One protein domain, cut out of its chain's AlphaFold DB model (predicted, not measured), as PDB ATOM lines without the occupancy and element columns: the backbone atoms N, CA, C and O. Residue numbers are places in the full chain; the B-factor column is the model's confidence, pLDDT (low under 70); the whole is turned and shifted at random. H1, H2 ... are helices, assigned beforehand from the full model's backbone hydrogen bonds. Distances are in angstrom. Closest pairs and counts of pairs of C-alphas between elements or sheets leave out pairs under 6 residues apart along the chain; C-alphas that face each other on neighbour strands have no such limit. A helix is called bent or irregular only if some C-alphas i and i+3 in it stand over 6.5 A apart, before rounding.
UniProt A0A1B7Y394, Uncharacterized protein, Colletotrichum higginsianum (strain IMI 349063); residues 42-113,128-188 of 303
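AT A GLANCE: This is residues 42 to 113 and 128 to 188 of the 303 residues of an uncharacterized protein of Colletotrichum higginsianum (strain IMI 349063) (UniProt A0A1B7Y394). Two helical lobes of unequal size are joined by one long, bent helix, H6. In the larger lobe H2, H3 and H4 form an up-and-down bundle, with arm H6a crossing H4 and H5 at one end of H3; in the smaller lobe H7 and H9 pack on arm H6b, with little H8 beside the start of H9 and H1 between the lobes. The printed part has 133 residues with nine named helices, H1 to H9 in chain order, and no named strand: the class is all helix. It is compact, with a radius of gyration of the C-alphas of 16.1 A, yet elongated, spanning 52 by 28 by 24 A.

HOW THE PARTS SIT: H6, residues 128 to 160, was assigned as one helix by its hydrogen bonds but is bent, C-alphas 148 and 151 being 7.2 A apart; its arms H6a, residues 128 to 148, and H6b, residues 151 to 160, stand at a steep tilt of 58 degrees. H6a touches H4, residues 87 to 103, about perpendicular at 79 degrees, with closest C-alphas Ala 94 and Ala 139 at 4.1 A. H4 is irregular, C-alphas 88 and 91 being 8.1 A apart, and has a kink of 38 degrees near residue 94. H3, residues 68 to 84, and H4 form a helical hairpin at a shallow tilt of 7 degrees, opposite ways; their closest C-alphas, Cys 75 and Met 100, are 6.6 A apart. H2, residues 51 to 64, touches H4 the same way at a shallow tilt of 29 degrees, with closest C-alphas Ile 55 and Phe 96 at 6.3 A. H5, residues 105 to 113, touches residues 68 to 75 of H3 at a steep tilt of 66 degrees, with closest C-alphas Tyr 72 and Glu 106 at 6.4 A. H9, residues 175 to 187, touches H6b the same way, with closest C-alphas Ala 152 and Arg 182 at 5.4 A. H7, residues 162 to 167, touches H6b about perpendicular at 80 degrees, with closest C-alphas Ser 157 and Val 165 at 6.2 A. H1, residues 42 to 45, touches H7, with closest C-alphas Leu 45 and Gln 166 at 6.1 A. H8, residues 170 to 173, touches H9 only at the corner, and only just, with 3 pairs of C-alphas within 8 A. Every O i to N i+4 pair is within hydrogen-bond range in H3, H5, H6a, H7 and H9, against 9 of 10 in H2, 11 of 13 in H4 and 5 of 6 in H6b; H1 and H8 are too short for such a pair.

IN THESE COORDINATES: H6a measures 30.4 A from C-alpha 128 at (129.069, 232.055, 194.459), H3 24.4 A, H4 23.7 A, H2 20.1 A, and H9 18.5 A to C-alpha 187 at (164.426, 210.451, 167.207).

THE WHOLE: The two farthest C-alphas, Asp 67 and Ala 187, are 52.9 A apart. Residues 114 to 127 are not printed; C-alphas 113 and 128 are 14.8 A apart across this cut, between H5 and H6. The links that are printed whole are tight. Mean pLDDT of the printed part is 87.4, and residues 86 to 88 are under 70.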
ATOM      1  N   ASP A  42     143.236 222.003 169.137       77.06
ATOM      2  CA  ASP A  42     144.127 221.933 170.301       77.06
ATOM      3  C   ASP A  42     143.567 221.037 171.411       77.06
ATOM      4  O   ASP A  42     144.312 220.294 172.048       77.06
ATOM      5  N   ASP A  43     142.249 221.065 171.624       73.12
ATOM      6  CA  ASP A  43     141.578 220.267 172.653       73.12
ATOM      7  C   ASP A  43     141.707 218.765 172.381       73.12
ATOM      8  O   ASP A  43     141.891 217.980 173.309       73.12
ATOM      9  N   ALA A  44     141.725 218.351 171.111       75.25
ATOM     10  CA  ALA A  44     141.902 216.954 170.725       75.25
ATOM     11  C   ALA A  44     143.323 216.423 171.004       75.25
ATOM     12  O   ALA A  44     143.523 215.210 170.960       75.25
ATOM     13  N   LEU A  45     144.304 217.288 171.297       77.94
ATOM     14  CA  LEU A  45     145.662 216.907 171.724       77.94
ATOM     15  C   LEU A  45     145.810 216.802 173.255       77.94
ATOM     16  O   LEU A  45     146.896 216.473 173.739       77.94
ATOM     17  N   LEU A  46     144.760 217.126 174.016       75.50
ATOM     18  CA  LEU A  46     144.828 217.390 175.461       75.50
ATOM     19  C   LEU A  46     143.747 216.640 176.247       75.50
ATOM     20  O   LEU A  46     144.028 216.132 177.332       75.50
ATOM     21  N   LEU A  47     142.544 216.568 175.679       77.25
ATOM     22  CA  LEU A  47     141.406 215.792 176.155       77.25
ATOM     23  C   LEU A  47     141.421 214.385 175.549       77.25
ATOM     24  O   LEU A  47     141.922 214.168 174.443       77.25
ATOM     25  N   ASP A  48     140.818 213.428 176.249       74.81
ATOM     26  CA  ASP A  48     140.506 212.120 175.673       74.81
ATOM     27  C   ASP A  48     139.201 212.119 174.850       74.81
ATOM     28  O   ASP A  48     138.461 213.102 174.774       74.81
ATOM     29  N   ALA A  49     138.906 210.983 174.212       74.56
ATOM     30  CA  ALA A  49     137.753 210.819 173.329       74.56
ATOM     31  C   ALA A  49     136.384 210.756 174.046       74.56
ATOM     32  O   ALA A  49     135.355 210.750 173.367       74.56
ATOM     33  N   CYS A  50     136.343 210.685 175.378       79.38
ATOM     34  CA  CYS A  50     135.132 210.857 176.182       79.38
ATOM     35  C   CYS A  50     134.988 212.324 176.604       79.38
ATOM     36  O   CYS A  50     133.939 212.914 176.358       79.38
ATOM     37  N   GLN A  51     136.061 212.933 177.112       82.44
ATOM     38  CA  GLN A  51     136.136 214.356 177.462       82.44
ATOM     39  C   GLN A  51     135.794 215.281 176.282       82.44
ATOM     40  O   GLN A  51     134.994 216.202 176.424       82.44
ATOM     41  N   ALA A  52     136.321 215.009 175.083       80.81
ATOM     42  CA  ALA A  52     135.962 215.758 173.876       80.81
ATOM     43  C   ALA A  52     134.460 215.647 173.537       80.81
ATOM     44  O   ALA A  52     133.824 216.651 173.227       80.81
ATOM     45  N   LYS A  53     133.855 214.456 173.679       84.19
ATOM     46  CA  LYS A  53     132.403 214.264 173.486       84.19
ATOM     47  C   LYS A  53     131.568 214.956 174.561       84.19
ATOM     48  O   LYS A  53     130.415 215.288 174.309       84.19
ATOM     49  N   GLU A  54     132.107 215.131 175.762       87.06
ATOM     50  CA  GLU A  54     131.469 215.874 176.848       87.06
ATOM     51  C   GLU A  54     131.403 217.371 176.515       87.06
ATOM     52  O   GLU A  54     130.322 217.957 176.535       87.06
ATOM     53  N   ILE A  55     132.525 217.942 176.063       86.88
ATOM     54  CA  ILE A  55     132.617 219.319 175.560       86.88
ATOM     55  C   ILE A  55     131.698 219.553 174.355       86.88
ATOM     56  O   ILE A  55     130.969 220.546 174.322       86.88
ATOM     57  N   ASP A  56     131.690 218.647 173.374       86.69
ATOM     58  CA  ASP A  56     130.830 218.774 172.193       86.69
ATOM     59  C   ASP A  56     129.338 218.666 172.552       86.69
ATOM     60  O   ASP A  56     128.512 219.378 171.978       86.69
ATOM     61  N   ARG A  57     128.983 217.826 173.533       90.31
ATOM     62  CA  ARG A  57     127.616 217.713 174.059       90.31
ATOM     63  C   ARG A  57     127.180 219.002 174.750       90.31
ATOM     64  O   ARG A  57     126.169 219.571 174.348       90.31
ATOM     65  N   PHE A  58     127.972 219.505 175.697       92.44
ATOM     66  CA  PHE A  58     127.695 220.759 176.402       92.44
ATOM     67  C   PHE A  58     127.574 221.946 175.438       92.44
ATOM     68  O   PHE A  58     126.649 222.748 175.552       92.44
ATOM     69  N   ARG A  59     128.451 222.023 174.424       91.06
ATOM     70  CA  ARG A  59     128.381 223.045 173.366       91.06
ATOM     71  C   ARG A  59     127.072 222.974 172.569       91.06
ATOM     72  O   ARG A  59     126.581 224.009 172.134       91.06
ATOM     73  N   ASN A  60     126.489 221.792 172.384       90.38
ATOM     74  CA  ASN A  60     125.173 221.657 171.757       90.38
ATOM     75  C   ASN A  60     124.035 222.013 172.732       90.38
ATOM     76  O   ASN A  60     123.119 222.734 172.349       90.38
ATOM     77  N   GLU A  61     124.108 221.573 173.990       92.12
ATOM     78  CA  GLU A  61     123.108 221.866 175.029       92.12
ATOM     79  C   GLU A  61     122.963 223.378 175.278       92.12
ATOM     80  O   GLU A  61     121.854 223.908 175.217       92.12
ATOM     81  N   ILE A  62     124.073 224.110 175.439       91.44
ATOM     82  CA  ILE A  62     124.055 225.564 175.681       91.44
ATOM     83  C   ILE A  62     123.532 226.380 174.482       91.44
ATOM     84  O   ILE A  62     122.927 227.441 174.662       91.44
ATOM     85  N   ARG A  63     123.695 225.860 173.258       91.25
ATOM     86  CA  ARG A  63     123.138 226.439 172.022       91.25
ATOM     87  C   ARG A  63     121.639 226.190 171.861       91.25
ATOM     88  O   ARG A  63     120.970 226.974 171.195       91.25
ATOM     89  N   LEU A  64     121.108 225.128 172.471       93.06
ATOM     90  CA  LEU A  64     119.674 224.820 172.489       93.06
ATOM     91  C   LEU A  64     118.903 225.626 173.553       93.06
ATOM     92  O   LEU A  64     117.675 225.705 173.489       93.06
ATOM     93  N   CYS A  65     119.595 226.262 174.503       92.50
ATOM     94  CA  CYS A  65     118.988 227.186 175.460       92.50
ATOM     95  C   CYS A  65     118.355 228.393 174.745       92.50
ATOM     96  O   CYS A  65     119.031 229.132 174.024       92.50
ATOM     97  N   GLN A  66     117.062 228.615 174.992       89.75
ATOM     98  CA  GLN A  66     116.269 229.671 174.348       89.75
ATOM     99  C   GLN A  66     116.619 231.076 174.868       89.75
ATOM    100  O   GLN A  66     116.615 232.038 174.102       89.75
ATOM    101  N   ASP A  67     116.958 231.187 176.153       91.75
ATOM    102  CA  ASP A  67     117.261 232.441 176.841       91.75
ATOM    103  C   ASP A  67     118.603 232.389 177.594       91.75
ATOM    104  O   ASP A  67     119.145 231.324 177.905       91.75
ATOM    105  N   GLU A  68     119.131 233.571 177.909       89.56
ATOM    106  CA  GLU A  68     120.444 233.727 178.533       89.56
ATOM    107  C   GLU A  68     120.480 233.266 179.998       89.56
ATOM    108  O   GLU A  68     121.473 232.684 180.427       89.56
ATOM    109  N   ALA A  69     119.386 233.420 180.752       88.38
ATOM    110  CA  ALA A  69     119.321 232.967 182.142       88.38
ATOM    111  C   ALA A  69     119.239 231.431 182.243       88.38
ATOM    112  O   ALA A  69     119.624 230.857 183.263       88.38
ATOM    113  N   THR A  70     118.761 230.737 181.202       90.25
ATOM    114  CA  THR A  70     118.910 229.280 181.062       90.25
ATOM    115  C   THR A  70     120.352 228.896 180.728       90.25
ATOM    116  O   THR A  70     120.866 227.969 181.355       90.25
ATOM    117  N   ARG A  71     121.053 229.625 179.841       91.94
ATOM    118  CA  ARG A  71     122.496 229.391 179.592       91.94
ATOM    119  C   ARG A  71     123.322 229.568 180.856       91.94
ATOM    120  O   ARG A  71     124.088 228.676 181.201       91.94
ATOM    121  N   TYR A  72     123.131 230.665 181.584       89.19
ATOM    122  CA  TYR A  72     123.905 230.938 182.791       89.19
ATOM    123  C   TYR A  72     123.627 229.924 183.916       89.19
ATOM    124  O   TYR A  72     124.561 229.484 184.582       89.19
ATOM    125  N   ARG A  73     122.379 229.450 184.074       91.06
ATOM    126  CA  ARG A  73     122.061 228.331 184.986       91.06
ATOM    127  C   ARG A  73     122.720 227.013 184.575       91.06
ATOM    128  O   ARG A  73     123.208 226.306 185.450       91.06
ATOM    129  N   LEU A  74     122.778 226.705 183.278       92.44
ATOM    130  CA  LEU A  74     123.513 225.538 182.784       92.44
ATOM    131  C   LEU A  74     125.019 225.676 183.084       92.44
ATOM    132  O   LEU A  74     125.618 224.751 183.620       92.44
ATOM    133  N   CYS A  75     125.608 226.858 182.858       91.50
ATOM    134  CA  CYS A  75     126.997 227.150 183.226       91.50
ATOM    135  C   CYS A  75     127.271 226.970 184.731       91.50
ATOM    136  O   CYS A  75     128.307 226.412 185.087       91.50
ATOM    137  N   LEU A  76     126.359 227.417 185.608       89.81
ATOM    138  CA  LEU A  76     126.457 227.238 187.065       89.81
ATOM    139  C   LEU A  76     126.424 225.757 187.467       89.81
ATOM    140  O   LEU A  76     127.284 225.315 188.223       89.81
ATOM    141  N   GLN A  77     125.482 224.976 186.930       91.12
ATOM    142  CA  GLN A  77     125.412 223.542 187.215       91.12
ATOM    143  C   GLN A  77     126.698 222.832 186.760       91.12
ATOM    144  O   GLN A  77     127.341 222.140 187.545       91.12
ATOM    145  N   THR A  78     127.131 223.071 185.520       90.69
ATOM    146  CA  THR A  78     128.349 222.474 184.960       90.69
ATOM    147  C   THR A  78     129.618 222.886 185.719       90.69
ATOM    148  O   THR A  78     130.508 222.058 185.907       90.69
ATOM    149  N   ARG A  79     129.711 224.134 186.208       90.69
ATOM    150  CA  ARG A  79     130.789 224.601 187.104       90.69
ATOM    151  C   ARG A  79     130.891 223.717 188.348       90.69
ATOM    152  O   ARG A  79     131.993 223.290 188.701       90.69
ATOM    153  N   ASP A  80     129.762 223.453 188.997       88.69
ATOM    154  CA  ASP A  80     129.711 222.739 190.274       88.69
ATOM    155  C   ASP A  80     129.924 221.230 190.091       88.69
ATOM    156  O   ASP A  80     130.736 220.633 190.808       88.69
ATOM    157  N   ASP A  81     129.319 220.642 189.056       87.81
ATOM    158  CA  ASP A  81     129.542 219.251 188.654       87.81
ATOM    159  C   ASP A  81     131.033 218.986 188.360       87.81
ATOM    160  O   ASP A  81     131.592 218.000 188.851       87.81
ATOM    161  N   LEU A  82     131.719 219.880 187.634       86.75
ATOM    162  CA  LEU A  82     133.154 219.754 187.330       86.75
ATOM    163  C   LEU A  82     134.054 219.982 188.551       86.75
ATOM    164  O   LEU A  82     135.044 219.272 188.727       86.75
ATOM    165  N   LEU A  83     133.731 220.954 189.413       84.12
ATOM    166  CA  LEU A  83     134.505 221.210 190.633       84.12
ATOM    167  C   LEU A  83     134.370 220.088 191.673       84.12
ATOM    168  O   LEU A  83     135.299 219.892 192.466       84.12
ATOM    169  N   SER A  84     133.256 219.348 191.664       83.38
ATOM    170  CA  SER A  84     133.060 218.173 192.521       83.38
ATOM    171  C   SER A  84     133.984 217.003 192.143       83.38
ATOM    172  O   SER A  84     134.487 216.306 193.022       83.38
ATOM    173  N   GLN A  85     134.308 216.848 190.853       73.50
ATOM    174  CA  GLN A  85     135.055 215.716 190.280       73.50
ATOM    175  C   GLN A  85     136.596 215.850 190.357       73.50
ATOM    176  O   GLN A  85     137.334 215.192 189.622       73.50
ATOM    177  N   HIS A  86     137.088 216.652 191.307       60.16
ATOM    178  CA  HIS A  86     138.501 216.936 191.604       60.16
ATOM    179  C   HIS A  86     139.309 217.713 190.536       60.16
ATOM    180  O   HIS A  86     139.025 217.752 189.341       60.16
ATOM    181  N   SER A  87     140.401 218.339 190.992       51.62
ATOM    182  CA  SER A  87     141.258 219.243 190.206       51.62
ATOM    183  C   SER A  87     142.094 218.576 189.105       51.62
ATOM    184  O   SER A  87     142.732 219.276 188.324       51.62
ATOM    185  N   SER A  88     142.067 217.246 188.972       59.62
ATOM    186  CA  SER A  88     142.650 216.533 187.823       59.62
ATOM    187  C   SER A  88     142.011 216.911 186.479       59.62
ATOM    188  O   SER A  88     142.594 216.644 185.430       59.62
ATOM    189  N   LEU A  89     140.845 217.563 186.503       72.88
ATOM    190  CA  LEU A  89     140.110 218.024 185.329       72.88
ATOM    191  C   LEU A  89     140.571 219.387 184.772       72.88
ATOM    192  O   LEU A  89     139.862 219.947 183.949       72.88
ATOM    193  N   GLN A  90     141.744 219.917 185.150       84.12
ATOM    194  CA  GLN A  90     142.294 221.203 184.659       84.12
ATOM    195  C   GLN A  90     142.082 221.465 183.152       84.12
ATOM    196  O   GLN A  90     141.611 222.538 182.785       84.12
ATOM    197  N   PHE A  91     142.387 220.500 182.272       81.88
ATOM    198  CA  PHE A  91     142.191 220.661 180.821       81.88
ATOM    199  C   PHE A  91     140.716 220.651 180.399       81.88
ATOM    200  O   PHE A  91     140.333 221.409 179.511       81.88
ATOM    201  N   LEU A  92     139.891 219.814 181.035       83.25
ATOM    202  CA  LEU A  92     138.459 219.720 180.757       83.25
ATOM    203  C   LEU A  92     137.751 221.002 181.211       83.25
ATOM    204  O   LEU A  92     137.062 221.636 180.421       83.25
ATOM    205  N   ILE A  93     138.018 221.438 182.444       87.00
ATOM    206  CA  ILE A  93     137.563 222.711 183.011       87.00
ATOM    207  C   ILE A  93     137.985 223.877 182.110       87.00
ATOM    208  O   ILE A  93     137.138 224.697 181.782       87.00
ATOM    209  N   ALA A  94     139.233 223.916 181.629       87.19
ATOM    210  CA  ALA A  94     139.695 224.926 180.672       87.19
ATOM    211  C   ALA A  94     138.927 224.913 179.332       87.19
ATOM    212  O   ALA A  94     138.647 225.975 178.781       87.19
ATOM    213  N   ALA A  95     138.549 223.744 178.808       86.00
ATOM    214  CA  ALA A  95     137.757 223.648 177.580       86.00
ATOM    215  C   ALA A  95     136.285 224.060 177.795       86.00
ATOM    216  O   ALA A  95     135.731 224.803 176.983       86.00
ATOM    217  N   PHE A  96     135.664 223.659 178.910       88.38
ATOM    218  CA  PHE A  96     134.324 224.120 179.304       88.38
ATOM    219  C   PHE A  96     134.298 225.641 179.489       88.38
ATOM    220  O   PHE A  96     133.428 226.317 178.952       88.38
ATOM    221  N   ASP A  97     135.294 226.184 180.185       91.31
ATOM    222  CA  ASP A  97     135.531 227.609 180.418       91.31
ATOM    223  C   ASP A  97     135.659 228.421 179.106       91.31
ATOM    224  O   ASP A  97     135.142 229.540 179.023       91.31
ATOM    225  N   GLN A  98     136.245 227.839 178.048       89.94
ATOM    226  CA  GLN A  98     136.243 228.419 176.695       89.94
ATOM    227  C   GLN A  98     134.868 228.349 176.002       89.94
ATOM    228  O   GLN A  98     134.484 229.312 175.336       89.94
ATOM    229  N   VAL A  99     134.091 227.269 176.168       90.25
ATOM    230  CA  VAL A  99     132.721 227.186 175.618       90.25
ATOM    231  C   VAL A  99     131.774 228.156 176.333       90.25
ATOM    232  O   VAL A  99     131.034 228.882 175.673       90.25
ATOM    233  N   MET A 100     131.844 228.252 177.663       92.00
ATOM    234  CA  MET A 100     131.065 229.218 178.447       92.00
ATOM    235  C   MET A 100     131.371 230.664 178.023       92.00
ATOM    236  O   MET A 100     130.452 231.472 177.923       92.00
ATOM    237  N   LEU A 101     132.636 230.992 177.720       90.19
ATOM    238  CA  LEU A 101     133.023 232.307 177.187       90.19
ATOM    239  C   LEU A 101     132.388 232.642 175.833       90.19
ATOM    240  O   LEU A 101     132.071 233.806 175.594       90.19
ATOM    241  N   ALA A 102     132.280 231.657 174.942       90.44
ATOM    242  CA  ALA A 102     131.808 231.859 173.574       90.44
ATOM    243  C   ALA A 102     130.275 231.870 173.467       90.44
ATOM    244  O   ALA A 102     129.725 232.615 172.659       90.44
ATOM    245  N   GLU A 103     129.592 231.053 174.274       90.06
ATOM    246  CA  GLU A 103     128.157 230.779 174.126       90.06
ATOM    247  C   GLU A 103     127.284 231.430 175.227       90.06
ATOM    248  O   GLU A 103     126.067 231.490 175.065       90.06
ATOM    249  N   CYS A 104     127.859 231.933 176.334       90.94
ATOM    250  CA  CYS A 104     127.123 232.603 177.421       90.94
ATOM    251  C   CYS A 104     127.627 234.039 177.658       90.94
ATOM    252  O   CYS A 104     128.689 234.285 178.240       90.94
ATOM    253  N   ALA A 105     126.815 235.008 177.236       90.12
ATOM    254  CA  ALA A 105     127.063 236.434 177.386       90.12
ATOM    255  C   ALA A 105     127.057 236.896 178.854       90.12
ATOM    256  O   ALA A 105     127.848 237.778 179.199       90.12
ATOM    257  N   GLU A 106     126.221 236.313 179.725       88.00
ATOM    258  CA  GLU A 106     126.201 236.658 181.157       88.00
ATOM    259  C   GLU A 106     127.496 236.216 181.855       88.00
ATOM    260  O   GLU A 106     128.150 237.026 182.517       88.00
ATOM    261  N   TYR A 107     127.939 234.977 181.626       88.25
ATOM    262  CA  TYR A 107     129.214 234.481 182.146       88.25
ATOM    263  C   TYR A 107     130.412 235.269 181.581       88.25
ATOM    264  O   TYR A 107     131.287 235.692 182.341       88.25
ATOM    265  N   HIS A 108     130.440 235.549 180.272       89.00
ATOM    266  CA  HIS A 108     131.466 236.401 179.659       89.00
ATOM    267  C   HIS A 108     131.484 237.813 180.284       89.00
ATOM    268  O   HIS A 108     132.554 238.350 180.597       89.00
ATOM    269  N   ALA A 109     130.312 238.409 180.535       86.94
ATOM    270  CA  ALA A 109     130.194 239.707 181.194       86.94
ATOM    271  C   ALA A 109     130.651 239.666 182.661       86.94
ATOM    272  O   ALA A 109     131.367 240.575 183.087       86.94
ATOM    273  N   TRP A 110     130.312 238.623 183.426       87.44
ATOM    274  CA  TRP A 110     130.849 238.406 184.772       87.44
ATOM    275  C   TRP A 110     132.382 238.326 184.732       87.44
ATOM    276  O   TRP A 110     133.068 239.126 185.376       87.44
ATOM    277  N   ARG A 111     132.932 237.440 183.893       86.12
ATOM    278  CA  ARG A 111     134.373 237.158 183.829       86.12
ATOM    279  C   ARG A 111     135.195 238.391 183.450       86.12
ATOM    280  O   ARG A 111     136.261 238.616 184.018       86.12
ATOM    281  N   LYS A 112     134.681 239.222 182.536       86.38
ATOM    282  CA  LYS A 112     135.293 240.498 182.122       86.38
ATOM    283  C   LYS A 112     135.273 241.570 183.221       86.38
ATOM    284  O   LYS A 112     136.072 242.505 183.176       86.38
ATOM    285  N   ASN A 113     134.365 241.466 184.193       82.06
ATOM    286  CA  ASN A 113     134.189 242.454 185.258       82.06
ATOM    287  C   ASN A 113     134.750 242.024 186.625       82.06
ATOM    288  O   ASN A 113     134.979 242.910 187.445       82.06
ATOM    289  N   ASP A 128     129.164 232.299 195.907       74.12
ATOM    290  CA  ASP A 128     129.069 232.055 194.459       74.12
ATOM    291  C   ASP A 128     130.247 232.666 193.673       74.12
ATOM    292  O   ASP A 128     130.786 232.048 192.749       74.12
ATOM    293  N   ILE A 129     130.697 233.868 194.061       79.19
ATOM    294  CA  ILE A 129     131.913 234.495 193.512       79.19
ATOM    295  C   ILE A 129     133.151 233.646 193.838       79.19
ATOM    296  O   ILE A 129     134.001 233.450 192.969       79.19
ATOM    297  N   SER A 130     133.250 233.106 195.054       82.75
ATOM    298  CA  SER A 130     134.393 232.296 195.492       82.75
ATOM    299  C   SER A 130     134.480 230.957 194.749       82.75
ATOM    300  O   SER A 130     135.576 230.524 194.379       82.75
ATOM    301  N   VAL A 131     133.340 230.319 194.465       86.12
ATOM    302  CA  VAL A 131     133.281 229.107 193.628       86.12
ATOM    303  C   VAL A 131     133.660 229.426 192.175       86.12
ATOM    304  O   VAL A 131     134.453 228.697 191.574       86.12
ATOM    305  N   TRP A 132     133.182 230.546 191.622       87.38
ATOM    306  CA  TRP A 132     133.559 230.987 190.278       87.38
ATOM    307  C   TRP A 132     135.047 231.341 190.133       87.38
ATOM    308  O   TRP A 132     135.663 230.929 189.150       87.38
ATOM    309  N   GLU A 133     135.656 232.046 191.092       87.81
ATOM    310  CA  GLU A 133     137.102 232.328 191.068       87.81
ATOM    311  C   GLU A 133     137.934 231.045 191.210       87.81
ATOM    312  O   GLU A 133     138.968 230.903 190.553       87.81
ATOM    313  N   ARG A 134     137.464 230.052 191.980       88.00
ATOM    314  CA  ARG A 134     138.095 228.722 192.038       88.00
ATOM    315  C   ARG A 134     138.032 227.995 190.691       88.00
ATOM    316  O   ARG A 134     139.055 227.469 190.255       88.00
ATOM    317  N   PHE A 135     136.873 227.975 190.027       89.44
ATOM    318  CA  PHE A 135     136.716 227.406 188.679       89.44
ATOM    319  C   PHE A 135     137.665 228.084 187.682       89.44
ATOM    320  O   PHE A 135     138.459 227.423 187.015       89.44
ATOM    321  N   VAL A 136     137.653 229.418 187.665       89.00
ATOM    322  CA  VAL A 136     138.530 230.259 186.844       89.00
ATOM    323  C   VAL A 136     140.011 229.996 187.110       89.00
ATOM    324  O   VAL A 136     140.789 229.948 186.162       89.00
ATOM    325  N   GLY A 137     140.424 229.843 188.369       88.31
ATOM    326  CA  GLY A 137     141.815 229.559 188.726       88.31
ATOM    327  C   GLY A 137     142.299 228.253 188.100       88.31
ATOM    328  O   GLY A 137     143.328 228.237 187.424       88.31
ATOM    329  N   VAL A 138     141.498 227.192 188.239       86.94
ATOM    330  CA  VAL A 138     141.767 225.868 187.655       86.94
ATOM    331  C   VAL A 138     141.744 225.910 186.120       86.94
ATOM    332  O   VAL A 138     142.605 225.303 185.483       86.94
ATOM    333  N   ALA A 139     140.825 226.670 185.516       88.06
ATOM    334  CA  ALA A 139     140.768 226.867 184.067       88.06
ATOM    335  C   ALA A 139     142.003 227.603 183.520       88.06
ATOM    336  O   ALA A 139     142.601 227.162 182.539       88.06
ATOM    337  N   ASN A 140     142.427 228.696 184.165       87.62
ATOM    338  CA  ASN A 140     143.617 229.449 183.757       87.62
ATOM    339  C   ASN A 140     144.887 228.583 183.887       87.62
ATOM    340  O   ASN A 140     145.735 228.604 182.996       87.62
ATOM    341  N   GLU A 141     145.010 227.791 184.960       84.38
ATOM    342  CA  GLU A 141     146.123 226.852 185.155       84.38
ATOM    343  C   GLU A 141     146.146 225.776 184.054       84.38
ATOM    344  O   GLU A 141     147.185 225.537 183.431       84.38
ATOM    345  N   GLY A 142     144.983 225.192 183.737       82.69
ATOM    346  CA  GLY A 142     144.815 224.260 182.621       82.69
ATOM    347  C   GLY A 142     145.198 224.870 181.270       82.69
ATOM    348  O   GLY A 142     145.932 224.240 180.507       82.69
ATOM    349  N   MET A 143     144.788 226.115 180.998       82.38
ATOM    350  CA  MET A 143     145.174 226.871 179.799       82.38
ATOM    351  C   MET A 143     146.686 227.139 179.730       82.38
ATOM    352  O   MET A 143     147.296 226.972 178.672       82.38
ATOM    353  N   GLU A 144     147.328 227.507 180.841       83.75
ATOM    354  CA  GLU A 144     148.782 227.691 180.883       83.75
ATOM    355  C   GLU A 144     149.539 226.387 180.601       83.75
ATOM    356  O   GLU A 144     150.519 226.389 179.850       83.75
ATOM    357  N   ILE A 145     149.097 225.263 181.173       77.19
ATOM    358  CA  ILE A 145     149.710 223.952 180.923       77.19
ATOM    359  C   ILE A 145     149.441 223.508 179.472       77.19
ATOM    360  O   ILE A 145     150.367 223.007 178.826       77.19
ATOM    361  N   LYS A 146     148.240 223.770 178.929       78.62
ATOM    362  CA  LYS A 146     147.868 223.595 177.509       78.62
ATOM    363  C   LYS A 146     148.876 224.292 176.598       78.62
ATOM    364  O   LYS A 146     149.576 223.600 175.862       78.62
ATOM    365  N   TYR A 147     149.067 225.610 176.710       80.50
ATOM    366  CA  TYR A 147     150.019 226.341 175.858       80.50
ATOM    367  C   TYR A 147     151.467 225.841 175.986       80.50
ATOM    368  O   TYR A 147     152.168 225.706 174.980       80.50
ATOM    369  N   LYS A 148     151.918 225.502 177.201       85.75
ATOM    370  CA  LYS A 148     153.278 224.982 177.449       85.75
ATOM    371  C   LYS A 148     153.503 223.578 176.862       85.75
ATOM    372  O   LYS A 148     154.637 223.235 176.519       85.75
ATOM    373  N   CYS A 149     152.450 222.768 176.723       88.44
ATOM    374  CA  CYS A 149     152.528 221.407 176.181       88.44
ATOM    375  C   CYS A 149     152.201 221.316 174.680       88.44
ATOM    376  O   CYS A 149     152.787 220.475 173.998       88.44
ATOM    377  N   LEU A 150     151.320 222.172 174.155       88.50
ATOM    378  CA  LEU A 150     150.728 222.067 172.814       88.50
ATOM    379  C   LEU A 150     151.775 221.896 171.701       88.50
ATOM    380  O   LEU A 150     151.812 220.856 171.054       88.50
ATOM    381  N   SER A 151     152.722 222.833 171.566       90.94
ATOM    382  CA  SER A 151     153.821 222.772 170.575       90.94
ATOM    383  C   SER A 151     154.681 221.495 170.665       90.94
ATOM    384  O   SER A 151     155.380 221.125 169.714       90.94
ATOM    385  N   ALA A 152     154.685 220.814 171.814       93.94
ATOM    386  CA  ALA A 152     155.326 219.516 171.950       93.94
ATOM    387  C   ALA A 152     154.417 218.364 171.490       93.94
ATOM    388  O   ALA A 152     154.903 217.456 170.820       93.94
ATOM    389  N   LEU A 153     153.121 218.418 171.799       94.12
ATOM    390  CA  LEU A 153     152.144 217.378 171.472       94.12
ATOM    391  C   LEU A 153     151.719 217.392 169.994       94.12
ATOM    392  O   LEU A 153     151.610 216.315 169.419       94.12
ATOM    393  N   THR A 154     151.603 218.556 169.346       93.50
ATOM    394  CA  THR A 154     151.358 218.677 167.890       93.50
ATOM    395  C   THR A 154     152.478 218.038 167.058       93.50
ATOM    396  O   THR A 154     152.243 217.466 165.998       93.50
ATOM    397  N   GLU A 155     153.724 218.095 167.538       94.69
ATOM    398  CA  GLU A 155     154.841 217.399 166.889       94.69
ATOM    399  C   GLU A 155     154.777 215.883 167.129       94.69
ATOM    400  O   GLU A 155     155.088 215.106 166.232       94.69
ATOM    401  N   VAL A 156     154.362 215.452 168.324       96.31
ATOM    402  CA  VAL A 156     154.238 214.026 168.661       96.31
ATOM    403  C   VAL A 156     153.072 213.377 167.911       96.31
ATOM    404  O   VAL A 156     153.241 212.264 167.424       96.31
ATOM    405  N   SER A 157     151.933 214.056 167.737       95.62
ATOM    406  CA  SER A 157     150.825 213.548 166.913       95.62
ATOM    407  C   SER A 157     151.215 213.419 165.438       95.62
ATOM    408  O   SER A 157     150.788 212.467 164.790       95.62
ATOM    409  N   ARG A 158     152.085 214.305 164.926       95.62
ATOM    410  CA  ARG A 158     152.655 214.220 163.570       95.62
ATOM    411  C   ARG A 158     153.571 213.005 163.370       95.62
ATOM    412  O   ARG A 158     153.653 212.505 162.255       95.62
ATOM    413  N   CYS A 159     154.253 212.534 164.417       96.56
ATOM    414  CA  CYS A 159     155.081 211.322 164.359       96.56
ATOM    415  C   CYS A 159     154.281 210.040 164.644       96.56
ATOM    416  O   CYS A 159     154.373 209.074 163.901       96.56
ATOM    417  N   TRP A 160     153.515 210.013 165.737       97.19
ATOM    418  CA  TRP A 160     152.956 208.780 166.313       97.19
ATOM    419  C   TRP A 160     151.433 208.644 166.173       97.19
ATOM    420  O   TRP A 160     150.889 207.583 166.484       97.19
ATOM    421  N   GLY A 161     150.745 209.677 165.685       94.69
ATOM    422  CA  GLY A 161     149.289 209.732 165.558       94.69
ATOM    423  C   GLY A 161     148.595 210.407 166.746       94.69
ATOM    424  O   GLY A 161     148.998 210.275 167.905       94.69
ATOM    425  N   LEU A 162     147.520 211.141 166.444       90.62
ATOM    426  CA  LEU A 162     146.657 211.818 167.422       90.62
ATOM    427  C   LEU A 162     146.049 210.842 168.441       90.62
ATOM    428  O   LEU A 162     145.956 211.140 169.629       90.62
ATOM    429  N   ASP A 163     145.698 209.647 167.978       91.81
ATOM    430  CA  ASP A 163     145.061 208.586 168.752       91.81
ATOM    431  C   ASP A 163     145.940 208.054 169.900       91.81
ATOM    432  O   ASP A 163     145.409 207.622 170.923       91.81
ATOM    433  N   LYS A 164     147.274 208.149 169.784       93.56
ATOM    434  CA  LYS A 164     148.220 207.822 170.872       93.56
ATOM    435  C   LYS A 164     148.310 208.982 171.863       93.56
ATOM    436  O   LYS A 164     148.311 208.754 173.070       93.56
ATOM    437  N   VAL A 165     148.347 210.224 171.365       90.81
ATOM    438  CA  VAL A 165     148.393 211.434 172.208       90.81
ATOM    439  C   VAL A 165     147.194 211.490 173.155       90.81
ATOM    440  O   VAL A 165     147.386 211.703 174.354       90.81
ATOM    441  N   GLN A 166     145.999 211.211 172.628       86.00
ATOM    442  CA  GLN A 166     144.758 211.089 173.395       86.00
ATOM    443  C   GLN A 166     144.820 209.928 174.394       86.00
ATOM    444  O   GLN A 166     144.716 210.150 175.595       86.00
ATOM    445  N   HIS A 167     145.051 208.697 173.923       88.56
ATOM    446  CA  HIS A 167     144.997 207.490 174.759       88.56
ATOM    447  C   HIS A 167     145.987 207.493 175.933       88.56
ATOM    448  O   HIS A 167     145.680 206.973 177.003       88.56
ATOM    449  N   TYR A 168     147.166 208.096 175.762       90.00
ATOM    450  CA  TYR A 168     148.152 208.210 176.834       90.00
ATOM    451  C   TYR A 168     148.052 209.521 177.632       90.00
ATOM    452  O   TYR A 168     148.819 209.698 178.581       90.00
ATOM    453  N   HIS A 169     147.141 210.437 177.282       86.75
ATOM    454  CA  HIS A 169     146.918 211.727 177.953       86.75
ATOM    455  C   HIS A 169     148.227 212.484 178.263       86.75
ATOM    456  O   HIS A 169     148.430 212.962 179.384       86.75
ATOM    457  N   TRP A 170     149.186 212.538 177.326       90.06
ATOM    458  CA  TRP A 170     150.566 212.949 177.651       90.06
ATOM    459  C   TRP A 170     150.692 214.365 178.243       90.06
ATOM    460  O   TRP A 170     151.618 214.600 179.022       90.06
ATOM    461  N   ALA A 171     149.735 215.258 177.969       86.25
ATOM    462  CA  ALA A 171     149.611 216.579 178.593       86.25
ATOM    463  C   ALA A 171     149.621 216.531 180.136       86.25
ATOM    464  O   ALA A 171     150.300 217.334 180.775       86.25
ATOM    465  N   SER A 172     148.960 215.533 180.737       83.06
ATOM    466  CA  SER A 172     148.874 215.327 182.200       83.06
ATOM    467  C   SER A 172     150.226 215.096 182.886       83.06
ATOM    468  O   SER A 172     150.355 215.257 184.098       83.06
ATOM    469  N   LYS A 173     151.265 214.729 182.125       85.88
ATOM    470  CA  LYS A 173     152.633 214.541 182.629       85.88
ATOM    471  C   LYS A 173     153.431 215.862 182.672       85.88
ATOM    472  O   LYS A 173     154.570 215.870 183.144       85.88
ATOM    473  N   GLY A 174     152.853 216.960 182.177       87.00
ATOM    474  CA  GLY A 174     153.395 218.318 182.226       87.00
ATOM    475  C   GLY A 174     154.446 218.655 181.160       87.00
ATOM    476  O   GLY A 174     155.012 217.794 180.479       87.00
ATOM    477  N   GLU A 175     154.747 219.951 181.048       90.12
ATOM    478  CA  GLU A 175     155.611 220.554 180.019       90.12
ATOM    479  C   GLU A 175     156.962 219.838 179.854       90.12
ATOM    480  O   GLU A 175     157.390 219.534 178.738       90.12
ATOM    481  N   LYS A 176     157.648 219.546 180.967       92.62
ATOM    482  CA  LYS A 176     158.981 218.925 180.955       92.62
ATOM    483  C   LYS A 176     158.955 217.511 180.373       92.62
ATOM    484  O   LYS A 176     159.879 217.138 179.650       92.62
ATOM    485  N   TYR A 177     157.896 216.747 180.646       93.69
ATOM    486  CA  TYR A 177     157.683 215.444 180.027       93.69
ATOM    487  C   TYR A 177     157.405 215.613 178.531       93.69
ATOM    488  O   TYR A 177     158.099 215.005 177.718       93.69
ATOM    489  N   CYS A 178     156.475 216.499 178.159       94.81
ATOM    490  CA  CYS A 178     156.091 216.734 176.765       94.81
ATOM    491  C   CYS A 178     157.280 217.189 175.897       94.81
ATOM    492  O   CYS A 178     157.483 216.677 174.796       94.81
ATOM    493  N   LYS A 179     158.151 218.073 176.404       95.75
ATOM    494  CA  LYS A 179     159.379 218.488 175.700       95.75
ATOM    495  C   LYS A 179     160.334 217.317 175.432       95.75
ATOM    496  O   LYS A 179     160.896 217.246 174.341       95.75
ATOM    497  N   VAL A 180     160.501 216.393 176.383       97.44
ATOM    498  CA  VAL A 180     161.341 215.190 176.208       97.44
ATOM    499  C   VAL A 180     160.677 214.174 175.272       97.44
ATOM    500  O   VAL A 180     161.363 213.595 174.430       97.44
ATOM    501  N   LEU A 181     159.358 213.999 175.381       97.56
ATOM    502  CA  LEU A 181     158.527 213.171 174.504       97.56
ATOM    503  C   LEU A 181     158.679 213.598 173.038       97.56
ATOM    504  O   LEU A 181     159.005 212.760 172.204       97.56
ATOM    505  N   ARG A 182     158.578 214.903 172.739       97.38
ATOM    506  CA  ARG A 182     158.837 215.455 171.399       97.38
ATOM    507  C   ARG A 182     160.226 215.089 170.870       97.38
ATOM    508  O   ARG A 182     160.361 214.715 169.709       97.38
ATOM    509  N   THR A 183     161.271 215.204 171.693       97.75
ATOM    510  CA  THR A 183     162.631 214.819 171.277       97.75
ATOM    511  C   THR A 183     162.744 213.317 171.010       97.75
ATOM    512  O   THR A 183     163.471 212.926 170.106       97.75
ATOM    513  N   ALA A 184     162.032 212.479 171.767       97.75
ATOM    514  CA  ALA A 184     162.026 211.035 171.560       97.75
ATOM    515  C   ALA A 184     161.244 210.630 170.297       97.75
ATOM    516  O   ALA A 184     161.754 209.836 169.515       97.75
ATOM    517  N   ALA A 185     160.083 211.243 170.042       97.69
ATOM    518  CA  ALA A 185     159.298 211.031 168.825       97.69
ATOM    519  C   ALA A 185     160.047 211.471 167.557       97.69
ATOM    520  O   ALA A 185     160.090 210.732 166.584       97.69
ATOM    521  N   ARG A 186     160.753 212.612 167.586       96.88
ATOM    522  CA  ARG A 186     161.631 213.018 166.469       96.88
ATOM    523  C   ARG A 186     162.842 212.096 166.257       96.88
ATOM    524  O   ARG A 186     163.382 212.075 165.159       96.88
ATOM    525  N   ALA A 187     163.291 211.377 167.289       96.44
ATOM    526  CA  ALA A 187     164.426 210.451 167.207       96.44
ATOM    527  C   ALA A 187     164.021 209.027 166.781       96.44
ATOM    528  O   ALA A 187     164.844 208.311 166.219       96.44
ATOM    529  N   VAL A 188     162.776 208.624 167.053       96.88
ATOM    530  CA  VAL A 188     162.172 207.351 166.633       96.88
ATOM    531  C   VAL A 188     160.744 207.644 166.135       96.88
ATOM    532  O   VAL A 188     159.788 207.499 166.903       96.88
TER     533      VAL A 188